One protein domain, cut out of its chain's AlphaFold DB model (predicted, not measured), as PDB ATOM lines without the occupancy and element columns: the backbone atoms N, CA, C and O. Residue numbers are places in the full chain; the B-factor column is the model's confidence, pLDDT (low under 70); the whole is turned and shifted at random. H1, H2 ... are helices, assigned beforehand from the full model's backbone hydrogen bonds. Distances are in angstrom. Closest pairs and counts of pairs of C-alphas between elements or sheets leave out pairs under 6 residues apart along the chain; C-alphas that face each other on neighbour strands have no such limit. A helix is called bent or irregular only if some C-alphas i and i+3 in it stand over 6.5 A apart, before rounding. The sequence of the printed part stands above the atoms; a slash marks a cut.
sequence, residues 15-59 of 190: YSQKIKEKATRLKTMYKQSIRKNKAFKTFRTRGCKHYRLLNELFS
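AT A GLANCE: This is residues 15 to 59 of the 190 residues of an uncharacterized protein of Punica granatum (UniProt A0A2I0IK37). Three helices follow one another like the links of an open arch: one long straight arm, H1, makes one limb, a short helix, H2, lies just past the bend, and H3 leads down the other limb to the last printed residue. There is no core that the helices share; no helix touches another, and the hollow under the arch is empty. The printed part has 45 residues, with three named helices in the order H1, H2, H3 and no named strand, and its class is all helix. The whole is extended, with a radius of gyration of the C-alphas of 17.0 A, and the C-alphas span 50 by 24 by 10 A along their three main axes.

HOW THE PARTS SIT: The first helix, H1, residues 15 to 36, is the longest by residues. It joins H2, residues 38 to 46, by a tight link of 1 residue, Asn 37. H1 and H2 are close but not clearly touching, with 2 pairs of C-alphas within 8 A; the closest C-alphas of the two are those of Ile 34 and Phe 40, 6.7 A apart. Their lines stand at 71 degrees, only just about perpendicular. Their centres are 22.8 A apart. A tight link of 2 residues, Gly 47 and Cys 48, joins H2 to H3, residues 49 to 59. H2 and H3 meet only through their link. H1 and H3 are apart, with no C-alpha of the one within 8 A of the other. In H1, H2 and H3 every O i to N i+4 pair is within hydrogen-bond range.

IN THESE COORDINATES: H1 runs from Tyr 15 to Lys 36, 22 residues, and measures 31.5 A from first to last C-alpha. Its C-alpha 15 is at (240.695, 195.953, 320.790) and its C-alpha 36 at (244.130, 210.643, 293.087). H2 runs from Lys 38 to Arg 46, 9 residues, and measures 12.2 A. H3 runs from Lys 49 to Ser 59, 11 residues, and measures 15.4 A, ending with C-alpha 59 at (249.921, 241.523, 304.587). No helix is bent or irregular.

THE WHOLE: The two C-alphas farthest apart are those of Tyr 15 and Leu 57, at 50.1 A, and the C-alphas of the first and last printed residues, Tyr 15 and Ser 59, are 49.2 A apart. Residues 15 to 59 stand free: no C-alpha 8 or more residues away along the chain lies within 10 A. The printed part has no cut, and neither of its two links is long. The mean pLDDT of the printed part is 85.9; it is 93 in H1, 80 in H2 and 78 in H3. The model's confidence is under 70 at one printed residue, Cys 48, in the link from H2 to H3.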
ATOM      1  N   TYR A  15     241.464 194.749 321.102       85.94
ATOM      2  CA  TYR A  15     240.695 195.953 320.790       85.94
ATOM      3  C   TYR A  15     241.604 197.132 320.410       85.94
ATOM      4  O   TYR A  15     241.398 197.766 319.370       85.94
ATOM      5  N   SER A  16     242.671 197.364 321.179       85.81
ATOM      6  CA  SER A  16     243.688 198.382 320.883       85.81
ATOM      7  C   SER A  16     244.350 198.147 319.522       85.81
ATOM      8  O   SER A  16     244.511 199.075 318.723       85.81
ATOM      9  N   GLN A  17     244.667 196.893 319.197       90.88
ATOM     10  CA  GLN A  17     245.256 196.534 317.911       90.88
ATOM     11  C   GLN A  17     244.291 196.763 316.739       90.88
ATOM     12  O   GLN A  17     244.682 197.369 315.740       90.88
ATOM     13  N   LYS A  18     243.011 196.397 316.888       91.75
ATOM     14  CA  LYS A  18     241.966 196.689 315.891       91.75
ATOM     15  C   LYS A  18     241.772 198.191 315.671       91.75
ATOM     16  O   LYS A  18     241.572 198.618 314.533       91.75
ATOM     17  N   ILE A  19     241.838 199.009 316.724       94.69
ATOM     18  CA  ILE A  19     241.765 200.475 316.596       94.69
ATOM     19  C   ILE A  19     242.950 200.998 315.782       94.69
ATOM     20  O   ILE A  19     242.754 201.770 314.840       94.69
ATOM     21  N   LYS A  20     244.170 200.554 316.102       95.75
ATOM     22  CA  LYS A  20     245.385 200.951 315.373       95.75
ATOM     23  C   LYS A  20     245.310 200.554 313.899       95.75
ATOM     24  O   LYS A  20     245.646 201.355 313.026       95.75
ATOM     25  N   GLU A  21     244.815 199.357 313.603       96.44
ATOM     26  CA  GLU A  21     244.637 198.877 312.234       96.44
ATOM     27  C   GLU A  21     243.611 199.721 311.465       96.44
ATOM     28  O   GLU A  21     243.902 200.199 310.367       96.44
ATOM     29  N   LYS A  22     242.443 199.995 312.064       96.69
ATOM     30  CA  LYS A  22     241.414 200.864 311.471       96.69
ATOM     31  C   LYS A  22     241.944 202.270 311.200       96.69
ATOM     32  O   LYS A  22     241.734 202.792 310.106       96.69
ATOM     33  N   ALA A  23     242.668 202.865 312.149       96.75
ATOM     34  CA  ALA A  23     243.277 204.181 311.978       96.75
ATOM     35  C   ALA A  23     244.303 204.182 310.834       96.75
ATOM     36  O   ALA A  23     244.311 205.087 309.997       96.75
ATOM     37  N   THR A  24     245.127 203.137 310.751       97.75
ATOM     38  CA  THR A  24     246.122 202.986 309.682       97.75
ATOM     39  C   THR A  24     245.446 202.832 308.322       97.75
ATOM     40  O   THR A  24     245.809 203.528 307.375       97.75
ATOM     41  N   ARG A  25     244.411 201.991 308.236       97.31
ATOM     42  CA  ARG A  25     243.625 201.778 307.016       97.31
ATOM     43  C   ARG A  25     242.890 203.042 306.570       97.31
ATOM     44  O   ARG A  25     242.882 203.355 305.383       97.31
ATOM     45  N   LEU A  26     242.316 203.806 307.496       97.69
ATOM     46  CA  LEU A  26     241.680 205.086 307.178       97.69
ATOM     47  C   LEU A  26     242.708 206.101 306.661       97.69
ATOM     48  O   LEU A  26     242.485 206.758 305.644       97.69
ATOM     49  N   LYS A  27     243.870 206.184 307.318       97.31
ATOM     50  CA  LYS A  27     244.972 207.071 306.929       97.31
ATOM     51  C   LYS A  27     245.494 206.749 305.528       97.31
ATOM     52  O   LYS A  27     245.725 207.670 304.740       97.31
ATOM     53  N   THR A  28     245.664 205.469 305.191       97.75
ATOM     54  CA  THR A  28     246.106 205.050 303.851       97.75
ATOM     55  C   THR A  28     245.042 205.336 302.797       97.75
ATOM     56  O   THR A  28     245.374 205.911 301.759       97.75
ATOM     57  N   MET A  29     243.772 205.036 303.079       96.69
ATOM     58  CA  MET A  29     242.648 205.341 302.187       96.69
ATOM     59  C   MET A  29     242.541 206.840 301.887       96.69
ATOM     60  O   MET A  29     242.531 207.232 300.721       96.69
ATOM     61  N   TYR A  30     242.545 207.694 302.915       94.75
ATOM     62  CA  TYR A  30     242.480 209.147 302.743       94.75
ATOM     63  C   TYR A  30     243.667 209.680 301.929       94.75
ATOM     64  O   TYR A  30     243.490 210.441 300.975       94.75
ATOM     65  N   LYS A  31     244.886 209.213 302.231       93.81
ATOM     66  CA  LYS A  31     246.096 209.571 301.475       93.81
ATOM     67  C   LYS A  31     245.982 209.175 299.998       93.81
ATOM     68  O   LYS A  31     246.365 209.957 299.127       93.81
ATOM     69  N   GLN A  32     245.442 207.991 299.702       93.56
ATOM     70  CA  GLN A  32     245.204 207.523 298.335       93.56
ATOM     71  C   GLN A  32     244.198 208.428 297.604       93.56
ATOM     72  O   GLN A  32     244.454 208.810 296.460       93.56
ATOM     73  N   SER A  33     243.093 208.794 298.259       89.00
ATOM     74  CA  SER A  33     242.037 209.651 297.701       89.00
ATOM     75  C   SER A  33     242.547 211.055 297.378       89.00
ATOM     76  O   SER A  33     242.389 211.527 296.254       89.00
ATOM     77  N   ILE A  34     243.257 211.685 298.317       87.00
ATOM     78  CA  ILE A  34     243.889 212.993 298.109       87.00
ATOM     79  C   ILE A  34     244.916 212.936 296.969       87.00
ATOM     80  O   ILE A  34     244.965 213.832 296.130       87.00
ATOM     81  N   ARG A  35     245.702 211.853 296.878       87.94
ATOM     82  CA  ARG A  35     246.687 211.663 295.799       87.94
ATOM     83  C   ARG A  35     246.041 211.514 294.417       87.94
ATOM     84  O   ARG A  35     246.624 211.966 293.427       87.94
ATOM     85  N   LYS A  36     244.880 210.858 294.337       89.62
ATOM     86  CA  LYS A  36     244.130 210.643 293.087       89.62
ATOM     87  C   LYS A  36     243.331 211.877 292.654       89.62
ATOM     88  O   LYS A  36     243.050 212.021 291.467       89.62
ATOM     89  N   ASN A  37     242.997 212.777 293.577       86.19
ATOM     90  CA  ASN A  37     242.215 213.969 293.279       86.19
ATOM     91  C   ASN A  37     243.028 214.989 292.449       86.19
ATOM     92  O   ASN A  37     243.986 215.601 292.928       86.19
ATOM     93  N   LYS A  38     242.638 215.182 291.180       83.81
ATOM     94  CA  LYS A  38     243.285 216.136 290.260       83.81
ATOM     95  C   LYS A  38     243.053 217.596 290.671       83.81
ATOM     96  O   LYS A  38     243.982 218.390 290.558       83.81
ATOM     97  N   ALA A  39     241.871 217.932 291.193       81.94
ATOM     98  CA  ALA A  39     241.559 219.274 291.695       81.94
ATOM     99  C   ALA A  39     242.392 219.628 292.939       81.94
ATOM    100  O   ALA A  39     242.849 220.755 293.091       81.94
ATOM    101  N   PHE A  40     242.686 218.647 293.797       81.06
ATOM    102  CA  PHE A  40     243.607 218.843 294.918       81.06
ATOM    103  C   PHE A  40     245.039 219.134 294.442       81.06
ATOM    104  O   PHE A  40     245.726 219.982 295.014       81.06
ATOM    105  N   LYS A  41     245.501 218.469 293.372       83.44
ATOM    106  CA  LYS A  41     246.815 218.766 292.775       83.44
ATOM    107  C   LYS A  41     246.874 220.181 292.203       83.44
ATOM    108  O   LYS A  41     247.857 220.874 292.446       83.44
ATOM    109  N   THR A  42     245.843 220.619 291.478       81.38
ATOM    110  CA  THR A  42     245.788 221.992 290.948       81.38
ATOM    111  C   THR A  42     245.655 223.028 292.064       81.38
ATOM    112  O   THR A  42     246.254 224.094 291.965       81.38
ATOM    113  N   PHE A  43     244.955 222.704 293.154       78.62
ATOM    114  CA  PHE A  43     244.891 223.536 294.357       78.62
ATOM    115  C   PHE A  43     246.258 223.681 295.039       78.62
ATOM    116  O   PHE A  43     246.638 224.784 295.405       78.62
ATOM    117  N   ARG A  44     247.044 222.603 295.172       75.69
ATOM    118  CA  ARG A  44     248.412 222.667 295.728       75.69
ATOM    119  C   ARG A  44     249.356 223.535 294.891       75.69
ATOM    120  O   ARG A  44     250.206 224.199 295.469       75.69
ATOM    121  N   THR A  45     249.243 223.500 293.561       77.94
ATOM    122  CA  THR A  45     250.158 224.233 292.666       77.94
ATOM    123  C   THR A  45     249.746 225.680 292.436       77.94
ATOM    124  O   THR A  45     250.612 226.536 292.296       77.94
ATOM    125  N   ARG A  46     248.441 225.968 292.377       79.25
ATOM    126  CA  ARG A  46     247.919 227.315 292.097       79.25
ATOM    127  C   ARG A  46     247.411 228.055 293.338       79.25
ATOM    128  O   ARG A  46     247.243 229.267 293.277       79.25
ATOM    129  N   GLY A  47     247.154 227.348 294.437       78.00
ATOM    130  CA  GLY A  47     246.439 227.876 295.600       78.00
ATOM    131  C   GLY A  47     244.958 228.144 295.311       78.00
ATOM    132  O   GLY A  47     244.474 227.979 294.188       78.00
ATOM    133  N   CYS A  48     244.214 228.586 296.328       68.81
ATOM    134  CA  CYS A  48     242.924 229.233 296.095       68.81
ATOM    135  C   CYS A  48     243.150 230.729 295.843       68.81
ATOM    136  O   CYS A  48     243.888 231.392 296.571       68.81
ATOM    137  N   LYS A  49     242.501 231.260 294.796       71.06
ATOM    138  CA  LYS A  49     242.632 232.661 294.362       71.06
ATOM    139  C   LYS A  49     242.282 233.644 295.482       71.06
ATOM    140  O   LYS A  49     242.906 234.696 295.582       71.06
ATOM    141  N   HIS A  50     241.334 233.268 296.343       73.00
ATOM    142  CA  HIS A  50     240.921 234.081 297.482       73.00
ATOM    143  C   HIS A  50     242.034 234.228 298.514       73.00
ATOM    144  O   HIS A  50     242.178 235.317 299.039       73.00
ATOM    145  N   TYR A  51     242.888 233.219 298.733       75.88
ATOM    146  CA  TYR A  51     244.027 233.367 299.647       75.88
ATOM    147  C   TYR A  51     245.088 234.332 299.130       75.88
ATOM    148  O   TYR A  51     245.807 234.891 299.941       75.88
ATOM    149  N   ARG A  52     245.191 234.567 297.815       78.75
ATOM    150  CA  ARG A  52     246.102 235.594 297.291       78.75
ATOM    151  C   ARG A  52     245.613 236.994 297.660       78.75
ATOM    152  O   ARG A  52     246.400 237.780 298.162       78.75
ATOM    153  N   LEU A  53     244.316 237.254 297.466       81.56
ATOM    154  CA  LEU A  53     243.670 238.499 297.894       81.56
ATOM    155  C   LEU A  53     243.684 238.637 299.419       81.56
ATOM    156  O   LEU A  53     243.944 239.713 299.929       81.56
ATOM    157  N   LEU A  54     243.445 237.544 300.145       78.31
ATOM    158  CA  LEU A  54     243.502 237.512 301.603       78.31
ATOM    159  C   LEU A  54     244.926 237.792 302.098       78.31
ATOM    160  O   LEU A  54     245.108 238.548 303.038       78.31
ATOM    161  N   ASN A  55     245.936 237.213 301.446       82.00
ATOM    162  CA  ASN A  55     247.337 237.487 301.727       82.00
ATOM    163  C   ASN A  55     247.659 238.947 301.438       82.00
ATOM    164  O   ASN A  55     248.296 239.561 302.267       82.00
ATOM    165  N   GLU A  56     247.210 239.518 300.323       83.25
ATOM    166  CA  GLU A  56     247.407 240.935 299.991       83.25
ATOM    167  C   GLU A  56     246.715 241.868 300.997       83.25
ATOM    168  O   GLU A  56     247.363 242.747 301.552       83.25
ATOM    169  N   LEU A  57     245.443 241.613 301.317       82.62
ATOM    170  CA  LEU A  57     244.662 242.365 302.301       82.62
ATOM    171  C   LEU A  57     245.303 242.296 303.687       82.62
ATOM    172  O   LEU A  57     245.510 243.325 304.326       82.62
ATOM    173  N   PHE A  58     245.634 241.086 304.143       75.31
ATOM    174  CA  PHE A  58     246.200 240.921 305.466       75.31
ATOM    175  C   PHE A  58     247.641 241.375 305.514       75.31
ATOM    176  O   PHE A  58     247.902 242.166 306.391       75.31
ATOM    177  N   SER A  59     248.531 241.026 304.581       70.81
ATOM    178  CA  SER A  59     249.921 241.523 304.587       70.81
ATOM    179  C   SER A  59     250.034 243.044 304.431       70.81
ATOM    180  O   SER A  59     250.944 243.626 305.016       70.81
TER     181      SER A  59